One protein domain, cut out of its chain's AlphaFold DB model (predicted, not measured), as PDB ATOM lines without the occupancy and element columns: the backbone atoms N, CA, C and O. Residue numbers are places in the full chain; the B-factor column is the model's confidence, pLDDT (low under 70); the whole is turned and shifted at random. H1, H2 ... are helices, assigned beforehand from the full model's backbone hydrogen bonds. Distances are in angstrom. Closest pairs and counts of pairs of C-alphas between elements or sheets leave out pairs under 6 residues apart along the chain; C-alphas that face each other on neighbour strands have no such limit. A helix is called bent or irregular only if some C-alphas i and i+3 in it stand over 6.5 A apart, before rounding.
ATOM      1  N   GLU A 210     -57.298   0.041   3.726       77.62
ATOM      2  CA  GLU A 210     -57.185  -1.122   2.839       77.62
ATOM      3  C   GLU A 210     -56.246  -0.819   1.668       77.62
ATOM      4  O   GLU A 210     -55.304  -1.567   1.410       77.62
ATOM      5  N   ARG A 211     -56.397   0.356   1.040       83.19
ATOM      6  CA  ARG A 211     -55.483   0.838  -0.005       83.19
ATOM      7  C   ARG A 211     -54.033   0.897   0.472       83.19
ATOM      8  O   ARG A 211     -53.118   0.495  -0.247       83.19
ATOM      9  N   ARG A 212     -53.793   1.451   1.668       83.31
ATOM     10  CA  ARG A 212     -52.430   1.572   2.215       83.31
ATOM     11  C   ARG A 212     -51.835   0.193   2.466       83.31
ATOM     12  O   ARG A 212     -50.668  -0.013   2.144       83.31
ATOM     13  N   ASN A 213     -52.623  -0.727   3.011       79.75
ATOM     14  CA  ASN A 213     -52.202  -2.104   3.240       79.75
ATOM     15  C   ASN A 213     -51.858  -2.800   1.922       79.75
ATOM     16  O   ASN A 213     -50.767  -3.357   1.816       79.75
ATOM     17  N   MET A 214     -52.692  -2.647   0.892       80.06
ATOM     18  CA  MET A 214     -52.439  -3.225  -0.426       80.06
ATOM     19  C   MET A 214     -51.144  -2.707  -1.050       80.06
ATOM     20  O   MET A 214     -50.320  -3.500  -1.489       80.06
ATOM     21  N   ILE A 215     -50.902  -1.392  -1.012       83.75
ATOM     22  CA  ILE A 215     -49.651  -0.797  -1.513       83.75
ATOM     23  C   ILE A 215     -48.432  -1.334  -0.745       83.75
ATOM     24  O   ILE A 215     -47.372  -1.548  -1.333       83.75
ATOM     25  N   ASN A 216     -48.558  -1.554   0.564       80.88
ATOM     26  CA  ASN A 216     -47.459  -2.057   1.388       80.88
ATOM     27  C   ASN A 216     -47.130  -3.516   1.075       80.88
ATOM     28  O   ASN A 216     -45.954  -3.850   0.929       80.88
ATOM     29  N   ILE A 217     -48.159  -4.352   0.943       77.56
ATOM     30  CA  ILE A 217     -48.024  -5.753   0.544       77.56
ATOM     31  C   ILE A 217     -47.425  -5.814  -0.863       77.56
ATOM     32  O   ILE A 217     -46.393  -6.451  -1.059       77.56
ATOM     33  N   ALA A 218     -47.975  -5.051  -1.808       81.50
ATOM     34  CA  ALA A 218     -47.473  -4.968  -3.175       81.50
ATOM     35  C   ALA A 218     -46.002  -4.543  -3.242       81.50
ATOM     36  O   ALA A 218     -45.219  -5.162  -3.958       81.50
ATOM     37  N   TYR A 219     -45.583  -3.560  -2.439       88.12
ATOM     38  CA  TYR A 219     -44.176  -3.165  -2.368       88.12
ATOM     39  C   TYR A 219     -43.282  -4.289  -1.830       88.12
ATOM     40  O   TYR A 219     -42.199  -4.528  -2.368       88.12
ATOM     41  N   SER A 220     -43.734  -4.988  -0.781       79.19
ATOM     42  CA  SER A 220     -42.982  -6.097  -0.185       79.19
ATOM     43  C   SER A 220     -42.794  -7.270  -1.149       79.19
ATOM     44  O   SER A 220     -41.731  -7.886  -1.135       79.19
ATOM     45  N   GLN A 221     -43.772  -7.513  -2.028       79.38
ATOM     46  CA  GLN A 221     -43.713  -8.553  -3.056       79.38
ATOM     47  C   GLN A 221     -42.926  -8.114  -4.297       79.38
ATOM     48  O   GLN A 221     -42.189  -8.910  -4.871       79.38
ATOM     49  N   PHE A 222     -43.010  -6.837  -4.681       86.25
ATOM     50  CA  PHE A 222     -42.293  -6.289  -5.834       86.25
ATOM     51  C   PHE A 222     -40.782  -6.167  -5.596       86.25
ATOM     52  O   PHE A 222     -39.976  -6.500  -6.464       86.25
ATOM     53  N   SER A 223     -40.368  -5.696  -4.414       87.12
ATOM     54  CA  SER A 223     -38.952  -5.458  -4.111       87.12
ATOM     55  C   SER A 223     -38.022  -6.663  -4.359       87.12
ATOM     56  O   SER A 223     -36.929  -6.425  -4.875       87.12
ATOM     57  N   PRO A 224     -38.370  -7.918  -4.000       83.38
ATOM     58  CA  PRO A 224     -37.509  -9.076  -4.255       83.38
ATOM     59  C   PRO A 224     -37.513  -9.548  -5.714       83.38
ATOM     60  O   PRO A 224     -36.555 -10.192  -6.137       83.38
ATOM     61  N   ILE A 225     -38.563  -9.250  -6.486       83.69
ATOM     62  CA  ILE A 225     -38.684  -9.697  -7.883       83.69
ATOM     63  C   ILE A 225     -38.229  -8.649  -8.898       83.69
ATOM     64  O   ILE A 225     -38.027  -9.004 -10.052       83.69
ATOM     65  N   LYS A 226     -38.041  -7.390  -8.482       88.94
ATOM     66  CA  LYS A 226     -37.720  -6.251  -9.357       88.94
ATOM     67  C   LYS A 226     -36.639  -6.576 -10.394       88.94
ATOM     68  O   LYS A 226     -36.879  -6.404 -11.580       88.94
ATOM     69  N   ASN A 227     -35.482  -7.065  -9.942       86.06
ATOM     70  CA  ASN A 227     -34.359  -7.358 -10.835       86.06
ATOM     71  C   ASN A 227     -34.692  -8.511 -11.790       86.06
ATOM     72  O   ASN A 227     -34.434  -8.404 -12.974       86.06
ATOM     73  N   LYS A 228     -35.354  -9.571 -11.304       86.31
ATOM     74  CA  LYS A 228     -35.776 -10.690 -12.164       86.31
ATOM     75  C   LYS A 228     -36.762 -10.239 -13.239       86.31
ATOM     76  O   LYS A 228     -36.724 -10.743 -14.349       86.31
ATOM     77  N   LEU A 229     -37.652  -9.311 -12.895       83.06
ATOM     78  CA  LEU A 229     -38.637  -8.758 -13.816       83.06
ATOM     79  C   LEU A 229     -37.969  -7.884 -14.882       83.06
ATOM     80  O   LEU A 229     -38.344  -7.956 -16.047       83.06
ATOM     81  N   GLU A 230     -36.971  -7.091 -14.488       88.12
ATOM     82  CA  GLU A 230     -36.124  -6.312 -15.397       88.12
ATOM     83  C   GLU A 230     -35.355  -7.233 -16.358       88.12
ATOM     84  O   GLU A 230     -35.546  -7.115 -17.567       88.12
ATOM     85  N   ASP A 231     -34.616  -8.213 -15.823       86.19
ATOM     86  CA  ASP A 231     -33.828  -9.183 -16.596       86.19
ATOM     87  C   ASP A 231     -34.706  -9.938 -17.610       86.19
ATOM     88  O   ASP A 231     -34.371 -10.050 -18.788       86.19
ATOM     89  N   LYS A 232     -35.874 -10.429 -17.172       83.56
ATOM     90  CA  LYS A 232     -36.798 -11.185 -18.030       83.56
ATOM     91  C   LYS A 232     -37.453 -10.324 -19.095       83.56
ATOM     92  O   LYS A 232     -37.663 -10.790 -20.213       83.56
ATOM     93  N   LYS A 233     -37.767  -9.065 -18.778       84.69
ATOM     94  CA  LYS A 233     -38.308  -8.134 -19.770       84.69
ATOM     95  C   LYS A 233     -37.262  -7.780 -20.823       84.69
ATOM     96  O   LYS A 233     -37.630  -7.671 -21.988       84.69
ATOM     97  N   GLU A 234     -36.005  -7.603 -20.425       87.50
ATOM     98  CA  GLU A 234     -34.890  -7.356 -21.343       87.50
ATOM     99  C   GLU A 234     -34.659  -8.564 -22.261       87.50
ATOM    100  O   GLU A 234     -34.644  -8.400 -23.479       87.50
ATOM    101  N   GLU A 235     -34.623  -9.781 -21.708       86.31
ATOM    102  CA  GLU A 235     -34.523 -11.036 -22.473       86.31
ATOM    103  C   GLU A 235     -35.668 -11.167 -23.498       86.31
ATOM    104  O   GLU A 235     -35.437 -11.462 -24.675       86.31
ATOM    105  N   LEU A 236     -36.903 -10.870 -23.073       78.94
ATOM    106  CA  LEU A 236     -38.083 -10.862 -23.936       78.94
ATOM    107  C   LEU A 236     -37.995  -9.785 -25.027       78.94
ATOM    108  O   LEU A 236     -38.305 -10.066 -26.184       78.94
ATOM    109  N   ASP A 237     -37.575  -8.562 -24.690       81.44
ATOM    110  CA  ASP A 237     -37.416  -7.462 -25.650       81.44
ATOM    111  C   ASP A 237     -36.355  -7.807 -26.709       81.44
ATOM    112  O   ASP A 237     -36.583  -7.598 -27.903       81.44
ATOM    113  N   GLU A 238     -35.228  -8.396 -26.306       86.50
ATOM    114  CA  GLU A 238     -34.177  -8.853 -27.217       86.50
ATOM    115  C   GLU A 238     -34.639  -9.982 -28.143       86.50
ATOM    116  O   GLU A 238     -34.324  -9.976 -29.337       86.50
ATOM    117  N   LEU A 239     -35.357 -10.976 -27.614       77.06
ATOM    118  CA  LEU A 239     -35.882 -12.087 -28.411       77.06
ATOM    119  C   LEU A 239     -36.967 -11.623 -29.373       77.06
ATOM    120  O   LEU A 239     -36.960 -12.016 -30.537       77.06
ATOM    121  N   THR A 240     -37.836 -10.724 -28.924       72.44
ATOM    122  CA  THR A 240     -38.861 -10.099 -29.762       72.44
ATOM    123  C   THR A 240     -38.213  -9.299 -30.896       72.44
ATOM    124  O   THR A 240     -38.594  -9.436 -32.059       72.44
ATOM    125  N   GLN A 241     -37.164  -8.520 -30.606       79.06
ATOM    126  CA  GLN A 241     -36.392  -7.812 -31.633       79.06
ATOM    127  C   GLN A 241     -35.697  -8.768 -32.608       79.06
ATOM    128  O   GLN A 241     -35.730  -8.527 -33.817       79.06
ATOM    129  N   ARG A 242     -35.100  -9.864 -32.118       78.06
ATOM    130  CA  ARG A 242     -34.511 -10.917 -32.963       78.06
ATOM    131  C   ARG A 242     -35.558 -11.566 -33.862       78.06
ATOM    132  O   ARG A 242     -35.316 -11.693 -35.058       78.06
ATOM    133  N   PHE A 243     -36.729 -11.897 -33.323       72.88
ATOM    134  CA  PHE A 243     -37.854 -12.452 -34.071       72.88
ATOM    135  C   PHE A 243     -38.289 -11.518 -35.208       72.88
ATOM    136  O   PHE A 243     -38.345 -11.941 -36.364       72.88
ATOM    137  N   TYR A 244     -38.515 -10.231 -34.923       70.81
ATOM    138  CA  TYR A 244     -38.875  -9.260 -35.961       70.81
ATOM    139  C   TYR A 244     -37.737  -9.008 -36.961       70.81
ATOM    140  O   TYR A 244     -38.003  -8.845 -38.152       70.81
ATOM    141  N   GLY A 245     -36.479  -9.016 -36.513       74.25
ATOM    142  CA  GLY A 245     -35.301  -8.868 -37.367       74.25
ATOM    143  C   GLY A 245     -35.111 -10.040 -38.334       74.25
ATOM    144  O   GLY A 245     -34.900  -9.821 -39.529       74.25
ATOM    145  N   GLU A 246     -35.242 -11.278 -37.853       68.62
ATOM    146  CA  GLU A 246     -35.191 -12.481 -38.691       68.62
ATOM    147  C   GLU A 246     -36.372 -12.544 -39.659       68.62
ATOM    148  O   GLU A 246     -36.168 -12.815 -40.847       68.62
ATOM    149  N   ARG A 247     -37.584 -12.226 -39.181       63.91
ATOM    150  CA  ARG A 247     -38.778 -12.128 -40.028       63.91
ATOM    151  C   ARG A 247     -38.539 -11.135 -41.163       63.91
ATOM    152  O   ARG A 247     -38.664 -11.496 -42.330       63.91
ATOM    153  N   TYR A 248     -38.105  -9.918 -40.837       61.31
ATOM    154  CA  TYR A 248     -37.871  -8.858 -41.815       61.31
ATOM    155  C   TYR A 248     -36.749  -9.195 -42.810       61.31
ATOM    156  O   TYR A 248     -36.943  -9.054 -44.019       61.31
ATOM    157  N   SER A 249     -35.592  -9.681 -42.339       61.41
ATOM    158  CA  SER A 249     -34.462 -10.036 -43.213       61.41
ATOM    159  C   SER A 249     -34.851 -11.103 -44.230       61.41
ATOM    160  O   SER A 249     -34.502 -10.993 -45.404       61.41
ATOM    161  N   ARG A 250     -35.623 -12.115 -43.816       63.31
ATOM    162  CA  ARG A 250     -36.020 -13.205 -44.714       63.31
ATOM    163  C   ARG A 250     -37.129 -12.821 -45.671       63.31
ATOM    164  O   ARG A 250     -37.062 -13.224 -46.830       63.31
ATOM    165  N   THR A 251     -38.096 -12.006 -45.245       56.97
ATOM    166  CA  THR A 251     -39.061 -11.415 -46.181       56.97
ATOM    167  C   THR A 251     -38.315 -10.645 -47.274       56.97
ATOM    168  O   THR A 251     -38.597 -10.826 -48.456       56.97
ATOM    169  N   VAL A 252     -37.294  -9.861 -46.911       57.03
ATOM    170  CA  VAL A 252     -36.474  -9.105 -47.871       57.03
ATOM    171  C   VAL A 252     -35.638 -10.017 -48.779       57.03
ATOM    172  O   VAL A 252     -35.632  -9.806 -49.992       57.03
ATOM    173  N   ASP A 253     -34.959 -11.032 -48.245       61.19
ATOM    174  CA  ASP A 253     -34.100 -11.928 -49.034       61.19
ATOM    175  C   ASP A 253     -34.901 -12.846 -49.967       61.19
ATOM    176  O   ASP A 253     -34.499 -13.074 -51.110       61.19
ATOM    177  N   ARG A 254     -36.086 -13.296 -49.542       56.78
ATOM    178  CA  ARG A 254     -36.989 -14.089 -50.385       56.78
ATOM    179  C   ARG A 254     -37.635 -13.232 -51.470       56.78
ATOM    180  O   ARG A 254     -37.720 -13.669 -52.613       56.78
ATOM    181  N   CYS A 255     -37.982 -11.978 -51.169       52.78
ATOM    182  CA  CYS A 255     -38.380 -11.022 -52.204       52.78
ATOM    183  C   CYS A 255     -37.234 -10.730 -53.180       52.78
ATOM    184  O   CYS A 255     -37.481 -10.641 -54.375       52.78
ATOM    185  N   ARG A 256     -35.978 -10.641 -52.725       55.69
ATOM    186  CA  ARG A 256     -34.815 -10.509 -53.623       55.69
ATOM    187  C   ARG A 256     -34.606 -11.737 -54.506       55.69
ATOM    188  O   ARG A 256     -34.259 -11.557 -55.664       55.69
ATOM    189  N   GLN A 257     -34.826 -12.949 -53.995       54.88
ATOM    190  CA  GLN A 257     -34.766 -14.175 -54.801       54.88
ATOM    191  C   GLN A 257     -35.874 -14.223 -55.857       54.88
ATOM    192  O   GLN A 257     -35.595 -14.545 -57.004       54.88
ATOM    193  N   ILE A 258     -37.105 -13.850 -55.499       52.22
ATOM    194  CA  ILE A 258     -38.240 -13.809 -56.437       52.22
ATOM    195  C   ILE A 258     -38.049 -12.705 -57.492       52.22
ATOM    196  O   ILE A 258     -38.414 -12.875 -58.651       52.22
ATOM    197  N   VAL A 259     -37.448 -11.576 -57.109       49.88
ATOM    198  CA  VAL A 259     -37.191 -10.424 -57.994       49.88
ATOM    199  C   VAL A 259     -35.877 -10.567 -58.782       49.88
ATOM    200  O   VAL A 259     -35.636  -9.797 -59.710       49.88
ATOM    201  N   GLN A 275     -49.195 -13.941 -49.100       39.12
ATOM    202  CA  GLN A 275     -49.107 -15.403 -49.316       39.12
ATOM    203  C   GLN A 275     -48.020 -16.112 -48.495       39.12
ATOM    204  O   GLN A 275     -47.877 -17.331 -48.532       39.12
ATOM    205  N   ASN A 276     -47.214 -15.333 -47.792       42.19
ATOM    206  CA  ASN A 276     -45.916 -15.756 -47.317       42.19
ATOM    207  C   ASN A 276     -45.961 -15.991 -45.790       42.19
ATOM    208  O   ASN A 276     -45.342 -16.941 -45.320       42.19
ATOM    209  N   ASP A 277     -46.789 -15.246 -45.040       41.00
ATOM    210  CA  ASP A 277     -46.924 -15.312 -43.570       41.00
ATOM    211  C   ASP A 277     -47.314 -16.701 -43.011       41.00
ATOM    212  O   ASP A 277     -46.804 -17.096 -41.962       41.00
ATOM    213  N   GLN A 278     -48.113 -17.505 -43.725       39.34
ATOM    214  CA  GLN A 278     -48.488 -18.860 -43.271       39.34
ATOM    215  C   GLN A 278     -47.371 -19.911 -43.419       39.34
ATOM    216  O   GLN A 278     -47.348 -20.886 -42.669       39.34
ATOM    217  N   LEU A 279     -46.415 -19.715 -44.337       40.97
ATOM    218  CA  LEU A 279     -45.273 -20.623 -44.529       40.97
ATOM    219  C   LEU A 279     -44.115 -20.338 -43.554       40.97
ATOM    220  O   LEU A 279     -43.306 -21.229 -43.306       40.97
ATOM    221  N   TYR A 280     -44.039 -19.135 -42.965       44.66
ATOM    222  CA  TYR A 280     -43.000 -18.782 -41.981       44.66
ATOM    223  C   TYR A 280     -43.238 -19.401 -40.598       44.66
ATOM    224  O   TYR A 280     -42.278 -19.704 -39.894       44.66
ATOM    225  N   LEU A 281     -44.498 -19.646 -40.225       45.53
ATOM    226  CA  LEU A 281     -44.875 -20.268 -38.945       45.53
ATOM    227  C   LEU A 281     -44.554 -21.772 -38.867       45.53
ATOM    228  O   LEU A 281     -44.747 -22.378 -37.819       45.53
ATOM    229  N   GLN A 282     -44.068 -22.383 -39.952       45.16
ATOM    230  CA  GLN A 282     -43.634 -23.785 -39.979       45.16
ATOM    231  C   GLN A 282     -42.108 -23.943 -39.927       45.16
ATOM    232  O   GLN A 282     -41.603 -25.064 -39.870       45.16
ATOM    233  N   GLU A 283     -41.344 -22.848 -39.944       54.91
ATOM    234  CA  GLU A 283     -39.891 -22.943 -39.861       54.91
ATOM    235  C   GLU A 283     -39.445 -23.269 -38.425       54.91
ATOM    236  O   GLU A 283     -39.730 -22.489 -37.513       54.91
ATOM    237  N   PRO A 284     -38.655 -24.340 -38.201       59.47
ATOM    238  CA  PRO A 284     -38.287 -24.786 -36.854       59.47
ATOM    239  C   PRO A 284     -37.635 -23.708 -35.979       59.47
ATOM    240  O   PRO A 284     -37.800 -23.716 -34.767       59.47
ATOM    241  N   ARG A 285     -36.904 -22.758 -36.584       61.06
ATOM    242  CA  ARG A 285     -36.261 -21.650 -35.857       61.06
ATOM    243  C   ARG A 285     -37.242 -20.561 -35.424       61.06
ATOM    244  O   ARG A 285     -37.113 -20.065 -34.313       61.06
ATOM    245  N   ILE A 286     -38.218 -20.209 -36.266       58.50
ATOM    246  CA  ILE A 286     -39.255 -19.223 -35.921       58.50
ATOM    247  C   ILE A 286     -40.189 -19.814 -34.866       58.50
ATOM    248  O   ILE A 286     -40.490 -19.146 -33.884       58.50
ATOM    249  N   VAL A 287     -40.561 -21.090 -35.010       57.38
ATOM    250  CA  VAL A 287     -41.340 -21.823 -34.000       57.38
ATOM    251  C   VAL A 287     -40.591 -21.898 -32.666       57.38
ATOM    252  O   VAL A 287     -41.192 -21.653 -31.625       57.38
ATOM    253  N   ALA A 288     -39.280 -22.169 -32.680       64.19
ATOM    254  CA  ALA A 288     -38.464 -22.165 -31.465       64.19
ATOM    255  C   ALA A 288     -38.397 -20.778 -30.802       64.19
ATOM    256  O   ALA A 288     -38.562 -20.685 -29.589       64.19
ATOM    257  N   LEU A 289     -38.220 -19.701 -31.583       63.72
ATOM    258  CA  LEU A 289     -38.237 -18.327 -31.065       63.72
ATOM    259  C   LEU A 289     -39.605 -17.947 -30.486       63.72
ATOM    260  O   LEU A 289     -39.660 -17.335 -29.427       63.72
ATOM    261  N   MET A 290     -40.704 -18.325 -31.146       55.72
ATOM    262  CA  MET A 290     -42.057 -18.094 -30.626       55.72
ATOM    263  C   MET A 290     -42.293 -18.849 -29.320       55.72
ATOM    264  O   MET A 290     -42.798 -18.261 -28.372       55.72
ATOM    265  N   ALA A 291     -41.884 -20.118 -29.240       58.81
ATOM    266  CA  ALA A 291     -41.989 -20.898 -28.010       58.81
ATOM    267  C   ALA A 291     -41.164 -20.279 -26.867       58.81
ATOM    268  O   ALA A 291     -41.607 -20.265 -25.721       58.81
ATOM    269  N   GLU A 292     -39.982 -19.735 -27.168       65.56
ATOM    270  CA  GLU A 292     -39.136 -19.065 -26.181       65.56
ATOM    271  C   GLU A 292     -39.709 -17.711 -25.729       65.56
ATOM    272  O   GLU A 292     -39.676 -17.415 -24.535       65.56
ATOM    273  N   ILE A 293     -40.295 -16.933 -26.649       62.06
ATOM    274  CA  ILE A 293     -41.047 -15.706 -26.342       62.06
ATOM    275  C   ILE A 293     -42.222 -16.032 -25.419       62.06
ATOM    276  O   ILE A 293     -42.309 -15.449 -24.342       62.06
ATOM    277  N   SER A 294     -43.061 -17.009 -25.775       54.50
ATOM    278  CA  SER A 294     -44.208 -17.406 -24.951       54.50
ATOM    279  C   SER A 294     -43.786 -17.899 -23.566       54.50
ATOM    280  O   SER A 294     -44.420 -17.551 -22.574       54.50
ATOM    281  N   ARG A 295     -42.675 -18.643 -23.463       69.31
ATOM    282  CA  ARG A 295     -42.109 -19.055 -22.168       69.31
ATOM    283  C   ARG A 295     -41.695 -17.852 -21.315       69.31
ATOM    284  O   ARG A 295     -41.914 -17.853 -20.108       69.31
ATOM    285  N   LEU A 296     -41.074 -16.835 -21.912       64.56
ATOM    286  CA  LEU A 296     -40.647 -15.639 -21.180       64.56
ATOM    287  C   LEU A 296     -41.807 -14.724 -20.801       64.56
ATOM    288  O   LEU A 296     -41.772 -14.137 -19.722       64.56
ATOM    289  N   GLU A 297     -42.821 -14.611 -21.656       66.25
ATOM    290  CA  GLU A 297     -44.083 -13.945 -21.324       66.25
ATOM    291  C   GLU A 297     -44.739 -14.623 -20.119       66.25
ATOM    292  O   GLU A 297     -45.078 -13.946 -19.151       66.25
ATOM    293  N   GLU A 298     -44.789 -15.956 -20.106       58.53
ATOM    294  CA  GLU A 298     -45.313 -16.728 -18.979       58.53
ATOM    295  C   GLU A 298     -44.483 -16.530 -17.698       58.53
ATOM    296  O   GLU A 298     -45.037 -16.275 -16.628       58.53
ATOM    297  N   GLU A 299     -43.149 -16.585 -17.779       67.31
ATOM    298  CA  GLU A 299     -42.269 -16.302 -16.635       67.31
ATOM    299  C   GLU A 299     -42.464 -14.869 -16.104       67.31
ATOM    300  O   GLU A 299     -42.408 -14.631 -14.891       67.31
ATOM    301  N   LEU A 300     -42.712 -13.903 -16.991       66.94
ATOM    302  CA  LEU A 300     -42.974 -12.515 -16.621       66.94
ATOM    303  C   LEU A 300     -44.345 -12.367 -15.953       66.94
ATOM    304  O   LEU A 300     -44.438 -11.699 -14.919       66.94
ATOM    305  N   ASP A 301     -45.373 -13.038 -16.464       62.69
ATOM    306  CA  ASP A 301     -46.703 -13.088 -15.856       62.69
ATOM    307  C   ASP A 301     -46.676 -13.762 -14.479       62.69
ATOM    308  O   ASP A 301     -47.289 -13.265 -13.527       62.69
ATOM    309  N   GLN A 302     -45.885 -14.823 -14.312       62.72
ATOM    310  CA  GLN A 302     -45.648 -15.458 -13.013       62.72
ATOM    311  C   GLN A 302     -45.016 -14.486 -12.016       62.72
ATOM    312  O   GLN A 302     -45.477 -14.369 -10.877       62.72
ATOM    313  N   LEU A 303     -43.981 -13.748 -12.427       67.94
ATOM    314  CA  LEU A 303     -43.359 -12.737 -11.573       67.94
ATOM    315  C   LEU A 303     -44.351 -11.624 -11.225       67.94
ATOM    316  O   LEU A 303     -44.453 -11.242 -10.060       67.94
ATOM    317  N   MET A 304     -45.113 -11.142 -12.203       71.62
ATOM    318  CA  MET A 304     -46.124 -10.101 -12.029       71.62
ATOM    319  C   MET A 304     -47.242 -10.508 -11.078       71.62
ATOM    320  O   MET A 304     -47.640  -9.712 -10.228       71.62
ATOM    321  N   SER A 305     -47.706 -11.755 -11.167       63.00
ATOM    322  CA  SER A 305     -48.780 -12.285 -10.324       63.00
ATOM    323  C   SER A 305     -48.450 -12.240  -8.828       63.00
ATOM    324  O   SER A 305     -49.355 -12.159  -8.003       63.00
ATOM    325  N   ARG A 306     -47.161 -12.203  -8.450       66.94
ATOM    326  CA  ARG A 306     -46.718 -12.064  -7.048       66.94
ATOM    327  C   ARG A 306     -47.129 -10.739  -6.422       66.94
ATOM    328  O   ARG A 306     -47.242 -10.639  -5.204       66.94
ATOM    329  N   VAL A 307     -47.311  -9.709  -7.239       71.94
ATOM    330  CA  VAL A 307     -47.784  -8.406  -6.787       71.94
ATOM    331  C   VAL A 307     -49.313  -8.416  -6.868       71.94
ATOM    332  O   VAL A 307     -49.843  -8.772  -7.916       71.94
ATOM    333  N   PRO A 308     -50.054  -8.006  -5.820       69.25
ATOM    334  CA  PRO A 308     -51.506  -7.854  -5.895       69.25
ATOM    335  C   PRO A 308     -51.899  -7.002  -7.103       69.25
ATOM    336  O   PRO A 308     -51.296  -5.947  -7.328       69.25
ATOM    337  N   LEU A 309     -52.880  -7.457  -7.886       71.44
ATOM    338  CA  LEU A 309     -53.288  -6.841  -9.161       71.44
ATOM    339  C   LEU A 309     -52.148  -6.705 -10.192       71.44
ATOM    340  O   LEU A 309     -52.284  -5.982 -11.173       71.44
ATOM    341  N   GLY A 310     -51.004  -7.351  -9.979       66.25
ATOM    342  CA  GLY A 310     -49.818  -7.204 -10.813       66.25
ATOM    343  C   GLY A 310     -49.967  -7.849 -12.181       66.25
ATOM    344  O   GLY A 310     -49.311  -7.402 -13.104       66.25
ATOM    345  N   ASN A 311     -50.879  -8.810 -12.335       61.00
ATOM    346  CA  ASN A 311     -51.267  -9.437 -13.602       61.00
ATOM    347  C   ASN A 311     -52.182  -8.562 -14.481       61.00
ATOM    348  O   ASN A 311     -52.633  -9.008 -15.531       61.00
ATOM    349  N   ARG A 312     -52.522  -7.336 -14.061       63.75
ATOM    350  CA  ARG A 312     -53.438  -6.472 -14.829       63.75
ATOM    351  C   ARG A 312     -52.653  -5.617 -15.793       63.75
ATOM    352  O   ARG A 312     -51.744  -4.945 -15.332       63.75
ATOM    353  N   GLY A 313     -53.033  -5.541 -17.067       66.62
ATOM    354  CA  GLY A 313     -52.277  -4.782 -18.080       66.62
ATOM    355  C   GLY A 313     -51.902  -3.354 -17.643       66.62
ATOM    356  O   GLY A 313     -50.739  -2.944 -17.731       66.62
ATOM    357  N   THR A 314     -52.853  -2.623 -17.048       75.56
ATOM    358  CA  THR A 314     -52.629  -1.275 -16.488       75.56
ATOM    359  C   THR A 314     -51.578  -1.266 -15.371       75.56
ATOM    360  O   THR A 314     -50.725  -0.375 -15.312       75.56
ATOM    361  N   MET A 315     -51.597  -2.270 -14.492       79.38
ATOM    362  CA  MET A 315     -50.648  -2.405 -13.386       79.38
ATOM    363  C   MET A 315     -49.295  -2.969 -13.843       79.38
ATOM    364  O   MET A 315     -48.262  -2.433 -13.447       79.38
ATOM    365  N   GLN A 316     -49.286  -3.981 -14.715       80.31
ATOM    366  CA  GLN A 316     -48.109  -4.581 -15.348       80.31
ATOM    367  C   GLN A 316     -47.236  -3.508 -15.983       80.31
ATOM    368  O   GLN A 316     -46.033  -3.453 -15.734       80.31
ATOM    369  N   THR A 317     -47.853  -2.597 -16.737       80.75
ATOM    370  CA  THR A 317     -47.145  -1.479 -17.367       80.75
ATOM    371  C   THR A 317     -46.422  -0.629 -16.317       80.75
ATOM    372  O   THR A 317     -45.225  -0.373 -16.435       80.75
ATOM    373  N   GLY A 318     -47.107  -0.272 -15.225       87.19
ATOM    374  CA  GLY A 318     -46.503   0.483 -14.125       87.19
ATOM    375  C   GLY A 318     -45.395  -0.279 -13.384       87.19
ATOM    376  O   GLY A 318     -44.401   0.322 -12.972       87.19
ATOM    377  N   LEU A 319     -45.531  -1.597 -13.224       86.94
ATOM    378  CA  LEU A 319     -44.533  -2.450 -12.574       86.94
ATOM    379  C   LEU A 319     -43.282  -2.646 -13.447       86.94
ATOM    380  O   LEU A 319     -42.173  -2.549 -12.920       86.94
ATOM    381  N   ILE A 320     -43.431  -2.824 -14.767       86.75
ATOM    382  CA  ILE A 320     -42.310  -2.859 -15.729       86.75
ATOM    383  C   ILE A 320     -41.571  -1.519 -15.734       86.75
ATOM    384  O   ILE A 320     -40.342  -1.483 -15.664       86.75
ATOM    385  N   GLU A 321     -42.304  -0.403 -15.763       88.06
ATOM    386  CA  GLU A 321     -41.711   0.937 -15.697       88.06
ATOM    387  C   GLU A 321     -40.912   1.161 -14.411       88.06
ATOM    388  O   GLU A 321     -39.873   1.820 -14.433       88.06
ATOM    389  N   LEU A 322     -41.387   0.636 -13.278       90.12
ATOM    390  CA  LEU A 322     -40.662   0.686 -12.012       90.12
ATOM    391  C   LEU A 322     -39.441  -0.237 -12.011       90.12
ATOM    392  O   LEU A 322     -38.415   0.135 -11.437       90.12
ATOM    393  N   ALA A 323     -39.539  -1.414 -12.631       89.06
ATOM    394  CA  ALA A 323     -38.447  -2.377 -12.697       89.06
ATOM    395  C   ALA A 323     -37.260  -1.822 -13.492       89.06
ATOM    396  O   ALA A 323     -36.148  -1.842 -12.982       89.06
ATOM    397  N   ARG A 324     -37.516  -1.168 -14.630       87.12
ATOM    398  CA  ARG A 324     -36.495  -0.519 -15.476       87.12
ATOM    399  C   ARG A 324     -35.784   0.682 -14.832       87.12
ATOM    400  O   ARG A 324     -34.885   1.270 -15.432       87.12
ATOM    401  N   ARG A 325     -36.206   1.143 -13.644       88.00
ATOM    402  CA  ARG A 325     -35.545   2.281 -12.984       88.00
ATOM    403  C   ARG A 325     -34.212   1.838 -12.384       88.00
ATOM    404  O   ARG A 325     -34.195   0.873 -11.613       88.00
ATOM    405  N   PRO A 326     -33.119   2.582 -12.622       78.69
ATOM    406  CA  PRO A 326     -31.822   2.230 -12.068       78.69
ATOM    407  C   PRO A 326     -31.842   2.307 -10.534       78.69
ATOM    408  O   PRO A 326     -32.367   3.251  -9.940       78.69
ATOM    409  N   GLY A 327     -31.235   1.311  -9.887       82.00
ATOM    410  CA  GLY A 327     -31.107   1.244  -8.430       82.00
ATOM    411  C   GLY A 327     -32.339   0.694  -7.697       82.00
ATOM    412  O   GLY A 327     -33.186   0.002  -8.265       82.00
ATOM    413  N   ARG A 328     -32.404   0.947  -6.382       84.25
ATOM    414  CA  ARG A 328     -33.512   0.498  -5.522       84.25
ATOM    415  C   ARG A 328     -34.697   1.455  -5.638       84.25
ATOM    416  O   ARG A 328     -34.561   2.644  -5.364       84.25
ATOM    417  N   VAL A 329     -35.871   0.919  -5.961       89.12
ATOM    418  CA  VAL A 329     -37.128   1.678  -5.967       89.12
ATOM    419  C   VAL A 329     -37.551   1.959  -4.526       89.12
ATOM    420  O   VAL A 329     -37.748   1.039  -3.725       89.12
ATOM    421  N   SER A 330     -37.692   3.240  -4.181       90.38
ATOM    422  CA  SER A 330     -38.168   3.636  -2.857       90.38
ATOM    423  C   SER A 330     -39.647   3.268  -2.677       90.38
ATOM    424  O   SER A 330     -40.427   3.290  -3.631       90.38
ATOM    425  N   ARG A 331     -40.071   2.981  -1.439       89.62
ATOM    426  CA  ARG A 331     -41.490   2.718  -1.122       89.62
ATOM    427  C   ARG A 331     -42.406   3.873  -1.535       89.62
ATOM    428  O   ARG A 331     -43.540   3.640  -1.938       89.62
ATOM    429  N   ALA A 332     -41.915   5.109  -1.443       89.81
ATOM    430  CA  ALA A 332     -42.660   6.296  -1.851       89.81
ATOM    431  C   ALA A 332     -42.842   6.356  -3.376       89.81
ATOM    432  O   ALA A 332     -43.946   6.623  -3.849       89.81
ATOM    433  N   ASP A 333     -41.791   6.055  -4.145       91.69
ATOM    434  CA  ASP A 333     -41.868   6.019  -5.608       91.69
ATOM    435  C   ASP A 333     -42.767   4.888  -6.106       91.69
ATOM    436  O   ASP A 333     -43.597   5.127  -6.988       91.69
ATOM    437  N   PHE A 334     -42.646   3.698  -5.507       93.88
ATOM    438  CA  PHE A 334     -43.534   2.570  -5.783       93.88
ATOM    439  C   PHE A 334     -44.987   2.935  -5.479       93.88
ATOM    440  O   PHE A 334     -45.845   2.838  -6.350       93.88
ATOM    441  N   GLY A 335     -45.258   3.422  -4.261       90.44
ATOM    442  CA  GLY A 335     -46.609   3.767  -3.826       90.44
ATOM    443  C   GLY A 335     -47.259   4.856  -4.678       90.44
ATOM    444  O   GLY A 335     -48.473   4.824  -4.872       90.44
ATOM    445  N   ARG A 336     -46.468   5.782  -5.236       93.06
ATOM    446  CA  ARG A 336     -46.959   6.772  -6.202       93.06
ATOM    447  C   ARG A 336     -47.386   6.111  -7.511       93.06
ATOM    448  O   ARG A 336     -48.515   6.326  -7.925       93.06
ATOM    449  N   VAL A 337     -46.519   5.326  -8.155       92.00
ATOM    450  CA  VAL A 337     -46.829   4.718  -9.467       92.00
ATOM    451  C   VAL A 337     -47.943   3.681  -9.343       92.00
ATOM    452  O   VAL A 337     -48.947   3.783 -10.042       92.00
ATOM    453  N   TYR A 338     -47.820   2.752  -8.394       90.00
ATOM    454  CA  TYR A 338     -48.842   1.743  -8.119       90.00
ATOM    455  C   TYR A 338     -50.174   2.399  -7.721       90.00
ATOM    456  O   TYR A 338     -51.237   2.014  -8.192       90.00
ATOM    457  N   GLY A 339     -50.128   3.453  -6.897       87.56
ATOM    458  CA  GLY A 339     -51.312   4.220  -6.514       87.56
ATOM    459  C   GLY A 339     -51.977   4.955  -7.682       87.56
ATOM    460  O   GLY A 339     -53.202   5.059  -7.690       87.56
ATOM    461  N   THR A 340     -51.203   5.450  -8.653       91.56
ATOM    462  CA  THR A 340     -51.736   6.036  -9.891       91.56
ATOM    463  C   THR A 340     -52.413   4.971 -10.745       91.56
ATOM    464  O   THR A 340     -53.572   5.155 -11.099       91.56
ATOM    465  N   LYS A 341     -51.758   3.828 -10.992       87.75
ATOM    466  CA  LYS A 341     -52.341   2.720 -11.770       87.75
ATOM    467  C   LYS A 341     -53.589   2.129 -11.122       87.75
ATOM    468  O   LYS A 341     -54.553   1.814 -11.806       87.75
ATOM    469  N   LEU A 342     -53.617   2.064  -9.794       83.44
ATOM    470  CA  LEU A 342     -54.816   1.692  -9.056       83.44
ATOM    471  C   LEU A 342     -55.966   2.685  -9.269       83.44
ATOM    472  O   LEU A 342     -57.103   2.263  -9.421       83.44
ATOM    473  N   ASN A 343     -55.688   3.992  -9.294       84.94
ATOM    474  CA  ASN A 343     -56.719   4.995  -9.574       84.94
ATOM    475  C   ASN A 343     -57.226   4.930 -11.017       84.94
ATOM    476  O   ASN A 343     -58.414   5.139 -11.222       84.94
ATOM    477  N   GLU A 344     -56.347   4.652 -11.984       82.25
ATOM    478  CA  GLU A 344     -56.747   4.404 -13.377       82.25
ATOM    479  C   GLU A 344     -57.777   3.261 -13.419       82.25
ATOM    480  O   GLU A 344     -58.907   3.491 -13.828       82.25
ATOM    481  N   MET A 345     -57.473   2.104 -12.817       77.25
ATOM    482  CA  MET A 345     -58.415   0.969 -12.765       77.25
ATOM    483  C   MET A 345     -59.729   1.272 -12.016       77.25
ATOM    484  O   MET A 345     -60.788   0.781 -12.409       77.25
ATOM    485  N   ILE A 346     -59.684   2.073 -10.940       74.94
ATOM    486  CA  ILE A 346     -60.891   2.518 -10.217       74.94
ATOM    487  C   ILE A 346     -61.795   3.342 -11.147       74.94
ATOM    488  O   ILE A 346     -63.011   3.142 -11.157       74.94
ATOM    489  N   ASN A 347     -61.208   4.260 -11.917       75.69
ATOM    490  CA  ASN A 347     -61.952   5.110 -12.841       75.69
ATOM    491  C   ASN A 347     -62.521   4.290 -14.003       75.69
ATOM    492  O   ASN A 347     -63.718   4.385 -14.256       75.69
ATOM    493  N   ASP A 348     -61.711   3.416 -14.609       67.06
ATOM    494  CA  ASP A 348     -62.141   2.537 -15.706       67.06
ATOM    495  C   ASP A 348     -63.343   1.675 -15.283       67.06
ATOM    496  O   ASP A 348     -64.330   1.544 -16.008       67.06
ATOM    497  N   THR A 349     -63.316   1.149 -14.052       62.78
ATOM    498  CA  THR A 349     -64.433   0.365 -13.504       62.78
ATOM    499  C   THR A 349     -65.675   1.227 -13.263       62.78
ATOM    500  O   THR A 349     -66.791   0.790 -13.535       62.78
ATOM    501  N   SER A 350     -65.516   2.455 -12.763       62.84
ATOM    502  CA  SER A 350     -66.633   3.385 -12.540       62.84
ATOM    503  C   SER A 350     -67.314   3.802 -13.848       62.84
ATOM    504  O   SER A 350     -68.547   3.896 -13.905       62.84
ATOM    505  N   ASP A 351     -66.527   4.031 -14.896       62.31
ATOM    506  CA  ASP A 351     -67.024   4.364 -16.229       62.31
ATOM    507  C   ASP A 351     -67.767   3.166 -16.832       62.31
ATOM    508  O   ASP A 351     -68.896   3.320 -17.302       62.31
ATOM    509  N   MET A 352     -67.221   1.954 -16.679       58.44
ATOM    510  CA  MET A 352     -67.869   0.706 -17.095       58.44
ATOM    511  C   MET A 352     -69.208   0.468 -16.379       58.44
ATOM    512  O   MET A 352     -70.213   0.170 -17.026       58.44
ATOM    513  N   VAL A 353     -69.266   0.640 -15.050       59.88
ATOM    514  CA  VAL A 353     -70.518   0.527 -14.272       59.88
ATOM    515  C   VAL A 353     -71.554   1.518 -14.801       59.88
ATOM    516  O   VAL A 353     -72.719   1.167 -14.997       59.88
ATOM    517  N   SER A 354     -71.131   2.760 -15.034       59.31
ATOM    518  CA  SER A 354     -72.006   3.828 -15.516       59.31
ATOM    519  C   SER A 354     -72.529   3.531 -16.919       59.31
ATOM    520  O   SER A 354     -73.713   3.726 -17.183       59.31
ATOM    521  N   GLU A 355     -71.683   3.008 -17.801       56.62
ATOM    522  CA  GLU A 355     -72.052   2.633 -19.161       56.62
ATOM    523  C   GLU A 355     -73.021   1.441 -19.194       56.62
ATOM    524  O   GLU A 355     -74.046   1.502 -19.876       56.62
ATOM    525  N   ILE A 356     -72.760   0.391 -18.406       55.31
ATOM    526  CA  ILE A 356     -73.654  -0.770 -18.267       55.31
ATOM    527  C   ILE A 356     -75.030  -0.329 -17.742       55.31
ATOM    528  O   ILE A 356     -76.066  -0.741 -18.274       55.31
ATOM    529  N   MET A 357     -75.060   0.557 -16.743       57.09
ATOM    530  CA  MET A 357     -76.301   1.102 -16.176       57.09
ATOM    531  C   MET A 357     -77.044   2.043 -17.138       57.09
ATOM    532  O   MET A 357     -78.269   2.091 -17.120       57.09
ATOM    533  N   GLN A 358     -76.342   2.789 -17.995       55.72
ATOM    534  CA  GLN A 358     -76.967   3.664 -18.997       55.72
ATOM    535  C   GLN A 358     -77.546   2.884 -20.177       55.72
ATOM    536  O   GLN A 358     -78.611   3.232 -20.695       55.72
ATOM    537  N   ARG A 359     -76.859   1.819 -20.603       51.56
ATOM    538  CA  ARG A 359     -77.323   0.925 -21.673       51.56
ATOM    539  C   ARG A 359     -78.507   0.069 -21.226       51.56
ATOM    540  O   ARG A 359     -79.301  -0.367 -22.055       51.56
ATOM    541  N   THR A 360     -78.690  -0.103 -19.921       51.94
ATOM    542  CA  THR A 360     -79.855  -0.779 -19.366       51.94
ATOM    543  C   THR A 360     -80.968   0.192 -19.006       51.94
ATOM    544  O   THR A 360     -80.957   0.880 -17.991       51.94
TER     545      THR A 360
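AT A GLANCE: This is residues 210 to 259 and 275 to 360 of the 759 residues of an uncharacterized protein of Halobacteriovoraceae bacterium (UniProt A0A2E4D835). The model is a flat, loose L built of helices: the long arm H1b of a bent helix and H3, running back beside it, make one leg, and H5 makes the other. Near the corner, the end of H4 at Ala 323 meets H1b at residues 227 to 233, making a corner with it, and H4 and H5 form a helical hairpin; H1a crosses the first part of H5, and residues 346 to 360 stick out freely. The printed part has 136 residues with five named helices, in the order H1 H2 H3 H4 H5, and no named strand; its class is all helix. The radius of gyration of the C-alphas is 20.1 A, and the spans are 63 by 48 by 20 A.

HOW THE PARTS SIT: H1, residues 210 to 259, is the hub, touching three other helices. By its hydrogen bonds it was assigned as one helix, but it is bent: C-alphas 224 and 227 are 7.5 A apart. Its arms, H1a, residues 210 to 224, and H1b, residues 227 to 259, stand at a steep tilt of 69 degrees, only just short of about perpendicular. H2, residues 277 to 280, and H1b are near each other. H3, residues 284 to 305, touches residues 228 to 243 of H1b at a shallow tilt of 24 degrees, opposite ways; the closest C-alphas, of Leu 236 and Leu 296, are 6.1 A apart. H4, residues 313 to 323, touches H1b about perpendicular, at 73 degrees, with the C-alphas of Glu 230 and Ala 323 closest at 5.3 A. H5, residues 331 to 359, forms a helical hairpin with H4, at a shallow tilt of 10 degrees; their closest C-alphas, of Met 315 and Lys 341, are 5.6 A apart. H1a touches residues 331 to 339 of H5 at a steep tilt of 53 degrees, opposite ways, closest at the C-alphas of Ile 215 and Gly 335, 6.0 A. H3 and H5 are apart. Every O i to N i+4 pair is within hydrogen-bond range in H1b, H3 and H5; H1a has 10 of 11 and H4 6 of 7, and H2 is too short for such a pair.

IN THESE COORDINATES: H1a begins at C-alpha 210, (-57.185, -1.122, 2.839), and is 22.4 A long. H1b is 47.3 A long and ends at C-alpha 259, (-37.191, -10.424, -57.994). H2 measures 5.5 A, H3 31.1 A and H4 15.0 A. H5 is 41.3 A long and ends at C-alpha 359, (-77.323, 0.925, -21.673).

THE WHOLE: The C-alphas farthest apart, of Glu 210 and Val 259, are 64.7 A apart. Residues 260 to 274 are not printed, and C-alphas 259 and 275 are 15.6 A apart across the cut. Of the links printed whole, H2 to H3 is tight, H3 to H4 and H4 to H5 are short, and none is long. The mean pLDDT of the printed part is 71.7; 63 residues are under 70, among them 246 to 259, 275 to 303 and 348 to 360.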